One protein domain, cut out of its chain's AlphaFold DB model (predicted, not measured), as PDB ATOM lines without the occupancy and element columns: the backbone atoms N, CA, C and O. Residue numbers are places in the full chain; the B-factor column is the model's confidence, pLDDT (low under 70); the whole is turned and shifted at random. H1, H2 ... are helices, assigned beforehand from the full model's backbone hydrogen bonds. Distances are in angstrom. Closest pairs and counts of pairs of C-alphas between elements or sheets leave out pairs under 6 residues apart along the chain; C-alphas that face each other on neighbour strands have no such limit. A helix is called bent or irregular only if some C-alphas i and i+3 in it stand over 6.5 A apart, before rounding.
ATOM      1  N   HIS A  11     150.951 192.359 167.632       85.25
ATOM      2  CA  HIS A  11     152.158 193.045 167.173       85.25
ATOM      3  C   HIS A  11     152.946 192.231 166.137       85.25
ATOM      4  O   HIS A  11     153.410 192.784 165.141       85.25
ATOM      5  N   THR A  12     153.066 190.919 166.349       87.94
ATOM      6  CA  THR A  12     153.701 189.999 165.397       87.94
ATOM      7  C   THR A  12     152.985 190.044 164.052       87.94
ATOM      8  O   THR A  12     153.644 190.135 163.020       87.94
ATOM      9  N   LEU A  13     151.649 190.072 164.050       86.94
ATOM     10  CA  LEU A  13     150.868 190.161 162.815       86.94
ATOM     11  C   LEU A  13     151.161 191.456 162.037       86.94
ATOM     12  O   LEU A  13     151.409 191.396 160.838       86.94
ATOM     13  N   LEU A  14     151.219 192.608 162.712       90.44
ATOM     14  CA  LEU A  14     151.552 193.892 162.071       90.44
ATOM     15  C   LEU A  14     152.985 193.928 161.523       90.44
ATOM     16  O   LEU A  14     153.249 194.506 160.469       90.44
ATOM     17  N   LYS A  15     153.935 193.304 162.227       89.69
ATOM     18  CA  LYS A  15     155.313 193.183 161.737       89.69
ATOM     19  C   LYS A  15     155.390 192.317 160.487       89.69
ATOM     20  O   LYS A  15     156.085 192.694 159.547       89.69
ATOM     21  N   LEU A  16     154.636 191.222 160.446       89.75
ATOM     22  CA  LEU A  16     154.555 190.369 159.263       89.75
ATOM     23  C   LEU A  16     153.949 191.114 158.070       89.75
ATOM     24  O   LEU A  16     154.498 191.027 156.975       89.75
ATOM     25  N   THR A  17     152.880 191.899 158.258       90.50
ATOM     26  CA  THR A  17     152.309 192.676 157.143       90.50
ATOM     27  C   THR A  17     153.297 193.705 156.603       90.50
ATOM     28  O   THR A  17     153.417 193.856 155.387       90.50
ATOM     29  N   GLN A  18     154.065 194.358 157.483       92.81
ATOM     30  CA  GLN A  18     155.116 195.283 157.061       92.81
ATOM     31  C   GLN A  18     156.207 194.569 156.257       92.81
ATOM     32  O   GLN A  18     156.674 195.109 155.263       92.81
ATOM     33  N   GLN A  19     156.622 193.373 156.671       93.62
ATOM     34  CA  GLN A  19     157.679 192.630 155.981       93.62
ATOM     35  C   GLN A  19     157.233 192.096 154.617       93.62
ATOM     36  O   GLN A  19     158.004 192.150 153.666       93.62
ATOM     37  N   LEU A  20     156.003 191.588 154.519       95.00
ATOM     38  CA  LEU A  20     155.504 190.927 153.310       95.00
ATOM     39  C   LEU A  20     154.928 191.903 152.281       95.00
ATOM     40  O   LEU A  20     155.048 191.670 151.084       95.00
ATOM     41  N   TYR A  21     154.306 192.989 152.742       93.56
ATOM     42  CA  TYR A  21     153.559 193.913 151.882       93.56
ATOM     43  C   TYR A  21     154.103 195.341 151.909       93.56
ATOM     44  O   TYR A  21     153.512 196.230 151.303       93.56
ATOM     45  N   ASN A  22     155.201 195.585 152.633       92.81
ATOM     46  CA  ASN A  22     155.743 196.921 152.881       92.81
ATOM     47  C   ASN A  22     154.703 197.911 153.453       92.81
ATOM     48  O   ASN A  22     154.809 199.122 153.261       92.81
ATOM     49  N   ALA A  23     153.693 197.394 154.162       90.19
ATOM     50  CA  ALA A  23     152.585 198.166 154.709       90.19
ATOM     51  C   ALA A  23     152.294 197.778 156.166       90.19
ATOM     52  O   ALA A  23     152.101 196.605 156.497       90.19
ATOM     53  N   CYS A  24     152.195 198.782 157.037       88.38
ATOM     54  CA  CYS A  24     151.746 198.627 158.417       88.38
ATOM     55  C   CYS A  24     150.504 199.499 158.635       88.38
ATOM     56  O   CYS A  24     150.641 200.710 158.832       88.38
ATOM     57  N   PRO A  25     149.289 198.927 158.588       83.44
ATOM     58  CA  PRO A  25     148.083 199.705 158.808       83.44
ATOM     59  C   PRO A  25     148.036 200.230 160.245       83.44
ATOM     60  O   PRO A  25     148.471 199.564 161.193       83.44
ATOM     61  N   GLN A  26     147.450 201.413 160.421       85.69
ATOM     62  CA  GLN A  26     147.079 201.879 161.749       85.69
ATOM     63  C   GLN A  26     146.058 200.906 162.353       85.69
ATOM     64  O   GLN A  26     145.097 200.505 161.695       85.69
ATOM     65  N   SER A  27     146.280 200.503 163.601       88.12
ATOM     66  CA  SER A  27     145.487 199.465 164.256       88.12
ATOM     67  C   SER A  27     145.327 199.731 165.748       88.12
ATOM     68  O   SER A  27     146.115 200.450 166.366       88.12
ATOM     69  N   TRP A  28     144.284 199.138 166.326       89.06
ATOM     70  CA  TRP A  28     143.949 199.235 167.743       89.06
ATOM     71  C   TRP A  28     143.611 197.850 168.280       89.06
ATOM     72  O   TRP A  28     143.003 197.039 167.581       89.06
ATOM     73  N   LEU A  29     143.971 197.598 169.537       90.19
ATOM     74  CA  LEU A  29     143.628 196.374 170.253       90.19
ATOM     75  C   LEU A  29     142.718 196.717 171.431       90.19
ATOM     76  O   LEU A  29     143.111 197.469 172.321       90.19
ATOM     77  N   LEU A  30     141.530 196.121 171.457       90.81
ATOM     78  CA  LEU A  30     140.598 196.208 172.576       90.81
ATOM     79  C   LEU A  30     140.458 194.822 173.206       90.81
ATOM     80  O   LEU A  30     140.245 193.835 172.504       90.81
ATOM     81  N   LYS A  31     140.579 194.752 174.532       91.19
ATOM     82  CA  LYS A  31     140.394 193.519 175.307       91.19
ATOM     83  C   LYS A  31     139.129 193.634 176.149       91.19
ATOM     84  O   LYS A  31     138.924 194.651 176.806       91.19
ATOM     85  N   VAL A  32     138.307 192.589 176.135       91.25
ATOM     86  CA  VAL A  32     137.104 192.483 176.967       91.25
ATOM     87  C   VAL A  32     137.386 191.493 178.100       91.25
ATOM     88  O   VAL A  32     137.824 190.379 177.808       91.25
ATOM     89  N   PRO A  33     137.177 191.869 179.373       86.19
ATOM     90  CA  PRO A  33     137.340 190.938 180.482       86.19
ATOM     91  C   PRO A  33     136.268 189.840 180.440       86.19
ATOM     92  O   PRO A  33     135.122 190.084 180.060       86.19
ATOM     93  N   THR A  34     136.638 188.636 180.869       86.88
ATOM     94  CA  THR A  34     135.714 187.515 181.089       86.88
ATOM     95  C   THR A  34     136.104 186.775 182.361       86.88
ATOM     96  O   THR A  34     137.264 186.783 182.769       86.88
ATOM     97  N   GLU A  35     135.110 186.161 182.988       86.50
ATOM     98  CA  GLU A  35     135.245 185.431 184.253       86.50
ATOM     99  C   GLU A  35     135.396 183.923 184.029       86.50
ATOM    100  O   GLU A  35     135.986 183.235 184.855       86.50
ATOM    101  N   ASP A  36     134.888 183.410 182.902       82.12
ATOM    102  CA  ASP A  36     134.960 181.996 182.529       82.12
ATOM    103  C   ASP A  36     135.469 181.874 181.082       82.12
ATOM    104  O   ASP A  36     135.032 182.602 180.185       82.12
ATOM    105  N   PHE A  37     136.414 180.956 180.879       79.44
ATOM    106  CA  PHE A  37     136.991 180.579 179.582       79.44
ATOM    107  C   PHE A  37     136.704 179.104 179.246       79.44
ATOM    108  O   PHE A  37     137.398 178.492 178.434       79.44
ATOM    109  N   GLY A  38     135.716 178.501 179.911       80.81
ATOM    110  CA  GLY A  38     135.348 177.106 179.733       80.81
ATOM    111  C   GLY A  38     134.946 176.785 178.294       80.81
ATOM    112  O   GLY A  38     134.191 177.511 177.650       80.81
ATOM    113  N   PHE A  39     135.450 175.659 177.795       76.12
ATOM    114  CA  PHE A  39     135.150 175.177 176.451       76.12
ATOM    115  C   PHE A  39     133.662 174.820 176.299       76.12
ATOM    116  O   PHE A  39     133.057 174.285 177.228       76.12
ATOM    117  N   ALA A  40     133.086 175.106 175.125       76.25
ATOM    118  CA  ALA A  40     131.677 174.866 174.781       76.25
ATOM    119  C   ALA A  40     130.636 175.527 175.712       76.25
ATOM    120  O   ALA A  40     129.452 175.193 175.648       76.25
ATOM    121  N   LYS A  41     131.050 176.478 176.555       79.00
ATOM    122  CA  LYS A  41     130.139 177.298 177.352       79.00
ATOM    123  C   LYS A  41     129.760 178.569 176.607       79.00
ATOM    124  O   LYS A  41     130.506 179.075 175.769       79.00
ATOM    125  N   GLU A  42     128.603 179.111 176.958       88.25
ATOM    126  CA  GLU A  42     128.271 180.474 176.569       88.25
ATOM    127  C   GLU A  42     129.232 181.487 177.202       88.25
ATOM    128  O   GLU A  42     129.827 181.248 178.254       88.25
ATOM    129  N   LEU A  43     129.320 182.664 176.583       89.19
ATOM    130  CA  LEU A  43     129.997 183.814 177.172       89.19
ATOM    131  C   LEU A  43     129.381 184.170 178.531       89.19
ATOM    132  O   LEU A  43     128.152 184.223 178.663       89.19
ATOM    133  N   SER A  44     130.231 184.484 179.513       90.25
ATOM    134  CA  SER A  44     129.765 184.953 180.819       90.25
ATOM    135  C   SER A  44     128.960 186.252 180.687       90.25
ATOM    136  O   SER A  44     129.082 186.993 179.705       90.25
ATOM    137  N   SER A  45     128.131 186.559 181.685       91.44
ATOM    138  CA  SER A  45     127.392 187.828 181.756       91.44
ATOM    139  C   SER A  45     128.326 189.043 181.653       91.44
ATOM    140  O   SER A  45     128.016 190.002 180.937       91.44
ATOM    141  N   THR A  46     129.496 188.971 182.290       93.19
ATOM    142  CA  THR A  46     130.550 189.991 182.224       93.19
ATOM    143  C   THR A  46     131.107 190.145 180.810       93.19
ATOM    144  O   THR A  46     131.166 191.266 180.300       93.19
ATOM    145  N   ALA A  47     131.404 189.042 180.113       92.62
ATOM    146  CA  ALA A  47     131.859 189.090 178.724       92.62
ATOM    147  C   ALA A  47     130.780 189.647 177.777       92.62
ATOM    148  O   ALA A  47     131.069 190.516 176.955       92.62
ATOM    149  N   LYS A  48     129.519 189.210 177.920       94.56
ATOM    150  CA  LYS A  48     128.379 189.713 177.128       94.56
ATOM    151  C   LYS A  48     128.200 191.227 177.306       94.56
ATOM    152  O   LYS A  48     128.071 191.962 176.325       94.56
ATOM    153  N   THR A  49     128.259 191.708 178.549       95.19
ATOM    154  CA  THR A  49     128.164 193.141 178.877       95.19
ATOM    155  C   THR A  49     129.343 193.922 178.300       95.19
ATOM    156  O   THR A  49     129.154 194.949 177.646       95.19
ATOM    157  N   GLY A  50     130.561 193.408 178.481       95.50
ATOM    158  CA  GLY A  50     131.775 194.028 177.970       95.50
ATOM    159  C   GLY A  50     131.807 194.114 176.441       95.50
ATOM    160  O   GLY A  50     132.199 195.149 175.907       95.50
ATOM    161  N   ILE A  51     131.320 193.092 175.727       95.88
ATOM    162  CA  ILE A  51     131.181 193.118 174.260       95.88
ATOM    163  C   ILE A  51     130.196 194.203 173.827       95.88
ATOM    164  O   ILE A  51     130.504 194.984 172.928       95.88
ATOM    165  N   SER A  52     129.032 194.293 174.478       97.00
ATOM    166  CA  SER A  52     128.047 195.339 174.175       97.00
ATOM    167  C   SER A  52     128.656 196.737 174.326       97.00
ATOM    168  O   SER A  52     128.500 197.591 173.450       97.00
ATOM    169  N   GLN A  53     129.429 196.960 175.391       96.44
ATOM    170  CA  GLN A  53     130.127 198.226 175.597       96.44
ATOM    171  C   GLN A  53     131.239 198.459 174.564       96.44
ATOM    172  O   GLN A  53     131.350 199.560 174.026       96.44
ATOM    173  N   ALA A  54     132.027 197.432 174.241       96.75
ATOM    174  CA  ALA A  54     133.081 197.513 173.235       96.75
ATOM    175  C   ALA A  54     132.525 197.915 171.863       96.75
ATOM    176  O   ALA A  54     133.081 198.798 171.213       96.75
ATOM    177  N   LEU A  55     131.393 197.337 171.451       97.31
ATOM    178  CA  LEU A  55     130.729 197.677 170.191       97.31
ATOM    179  C   LEU A  55     130.268 199.136 170.158       97.31
ATOM    180  O   LEU A  55     130.463 199.816 169.147       97.31
ATOM    181  N   LYS A  56     129.710 199.650 171.262       96.69
ATOM    182  CA  LYS A  56     129.350 201.073 171.377       96.69
ATOM    183  C   LYS A  56     130.584 201.964 171.235       96.69
ATOM    184  O   LYS A  56     130.553 202.915 170.454       96.69
ATOM    185  N   THR A  57     131.676 201.628 171.923       95.12
ATOM    186  CA  THR A  57     132.942 202.369 171.843       95.12
ATOM    187  C   THR A  57     133.517 202.357 170.430       95.12
ATOM    188  O   THR A  57     133.859 203.418 169.921       95.12
ATOM    189  N   ILE A  58     133.579 201.198 169.765       94.81
ATOM    190  CA  ILE A  58     134.089 201.076 168.390       94.81
ATOM    191  C   ILE A  58     133.220 201.885 167.426       94.81
ATOM    192  O   ILE A  58     133.741 202.622 166.596       94.81
ATOM    193  N   THR A  59     131.897 201.802 167.559       95.19
ATOM    194  CA  THR A  59     130.971 202.555 166.703       95.19
ATOM    195  C   THR A  59     131.168 204.059 166.868       95.19
ATOM    196  O   THR A  59     131.238 204.788 165.878       95.19
ATOM    197  N   GLN A  60     131.289 204.535 168.109       93.88
ATOM    198  CA  GLN A  60     131.540 205.945 168.381       93.88
ATOM    199  C   GLN A  60     132.917 206.379 167.869       93.88
ATOM    200  O   GLN A  60     133.022 207.421 167.227       93.88
ATOM    201  N   PHE A  61     133.943 205.559 168.099       91.75
ATOM    202  CA  PHE A  61     135.295 205.784 167.604       91.75
ATOM    203  C   PHE A  61     135.321 205.899 166.078       91.75
ATOM    204  O   PHE A  61     135.904 206.833 165.551       91.75
ATOM    205  N   LEU A  62     134.644 205.008 165.348       89.50
ATOM    206  CA  LEU A  62     134.593 205.073 163.887       89.50
ATOM    207  C   LEU A  62     133.893 206.342 163.390       89.50
ATOM    208  O   LEU A  62     134.337 206.932 162.409       89.50
ATOM    209  N   ARG A  63     132.836 206.800 164.071       90.06
ATOM    210  CA  ARG A  63     132.150 208.055 163.719       90.06
ATOM    211  C   ARG A  63     133.060 209.271 163.882       90.06
ATOM    212  O   ARG A  63     133.062 210.135 163.012       90.06
ATOM    213  N   THR A  64     133.830 209.337 164.965       84.75
ATOM    214  CA  THR A  64     134.753 210.455 165.209       84.75
ATOM    215  C   THR A  64     136.018 210.355 164.362       84.75
ATOM    216  O   THR A  64     136.498 211.365 163.867       84.75
ATOM    217  N   TYR A  65     136.537 209.148 164.149       78.94
ATOM    218  CA  TYR A  65     137.787 208.901 163.435       78.94
ATOM    219  C   TYR A  65     137.638 208.961 161.904       78.94
ATOM    220  O   TYR A  65     138.570 209.362 161.213       78.94
ATOM    221  N   GLN A  66     136.470 208.618 161.342       65.06
ATOM    222  CA  GLN A  66     136.215 208.763 159.900       65.06
ATOM    223  C   GLN A  66     135.832 210.190 159.481       65.06
ATOM    224  O   GLN A  66     135.931 210.513 158.296       65.06
ATOM    225  N   ALA A  67     135.397 211.051 160.410       57.22
ATOM    226  CA  ALA A  67     135.015 212.428 160.087       57.22
ATOM    227  C   ALA A  67     136.177 213.255 159.479       57.22
ATOM    228  O   ALA A  67     135.947 213.900 158.455       57.22
ATOM    229  N   PRO A  68     137.426 213.179 159.987       55.56
ATOM    230  CA  PRO A  68     138.580 213.825 159.358       55.56
ATOM    231  C   PRO A  68     138.982 213.214 158.005       55.56
ATOM    232  O   PRO A  68     139.341 213.940 157.083       55.56
ATOM    233  N   LEU A  69     138.904 211.885 157.850       54.66
ATOM    234  CA  LEU A  69     139.364 211.200 156.631       54.66
ATOM    235  C   LEU A  69     138.471 211.480 155.411       54.66
ATOM    236  O   LEU A  69     138.979 211.549 154.295       54.66
ATOM    237  N   ARG A  70     137.163 211.706 155.603       52.84
ATOM    238  CA  ARG A  70     136.255 212.096 154.504       52.84
ATOM    239  C   ARG A  70     136.468 213.529 154.017       52.84
ATOM    240  O   ARG A  70     136.217 213.803 152.851       52.84
ATOM    241  N   GLN A  71     136.925 214.444 154.873       51.16
ATOM    242  CA  GLN A  71     137.183 215.832 154.465       51.16
ATOM    243  C   GLN A  71     138.391 215.945 153.524       51.16
ATOM    244  O   GLN A  71     138.384 216.782 152.630       51.16
ATOM    245  N   LEU A  72     139.383 215.061 153.667       50.19
ATOM    246  CA  LEU A  72     140.563 215.013 152.796       50.19
ATOM    247  C   LEU A  72     140.284 214.374 151.422       50.19
ATOM    248  O   LEU A  72     141.012 214.644 150.475       50.19
ATOM    249  N   GLN A  73     139.231 213.560 151.294       51.38
ATOM    250  CA  GLN A  73     138.849 212.908 150.032       51.38
ATOM    251  C   GLN A  73     137.996 213.794 149.106       51.38
ATOM    252  O   GLN A  73     137.833 213.462 147.939       51.38
ATOM    253  N   ASN A  74     137.475 214.921 149.602       51.19
ATOM    254  CA  ASN A  74     136.653 215.865 148.827       51.19
ATOM    255  C   ASN A  74     137.453 217.069 148.288       51.19
ATOM    256  O   ASN A  74     136.860 218.058 147.862       51.19
TER     257      ASN A  74
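AT A GLANCE: This is residues 11 to 74 of the 76 residues of an uncharacterized protein of Synechococcus sp. (strain ATCC 29403 / PCC 7335) (UniProt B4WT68). One long helix, H2, makes the long side of a flat, open zigzag: a long link with no named element runs back from the short helix H1 to the start of H2, and H1 is apart from H2 beyond that link. The far part of H2 sticks out, with residues 59 to 74 standing free. The printed part has 64 residues with two named helices, H1 then H2, and no named strand; its class is all helix. It is extended, with a radius of gyration of the C-alphas of 16.8 A, and spans 46 by 30 by 14 A, only just flat.

HOW THE PARTS SIT: Begin with H2, residues 45 to 73, and look near residue 67, where it has a kink of 31 degrees. H2 is neither bent nor irregular, but only just: C-alphas 65 and 68 are 6.4 A apart. Go back along the chain to H1, residues 11 to 21, and you find it apart from H2, with no C-alpha of the one within 8 A of the other. In H1 every O i to N i+4 pair is within hydrogen-bond range; in H2 19 of 25 are.

IN THESE COORDINATES: Find C-alpha 45 at (127.392, 187.828, 181.756); from there H2 runs 42.0 A to C-alpha 73 at (138.849, 212.908, 150.032). H1 begins at C-alpha 11, at (152.158, 193.045, 167.173), and measures 15.4 A to C-alpha 21.

THE WHOLE: The two C-alphas farthest apart are those of Gly 38 and Asn 74, 49.6 A. The link from H1 to H2, residues 22 to 44, is long. The printed part has no cut. In the B-factor column, residues 66 to 74 of this predicted model are under 70, and the mean pLDDT of the printed part is 84.7.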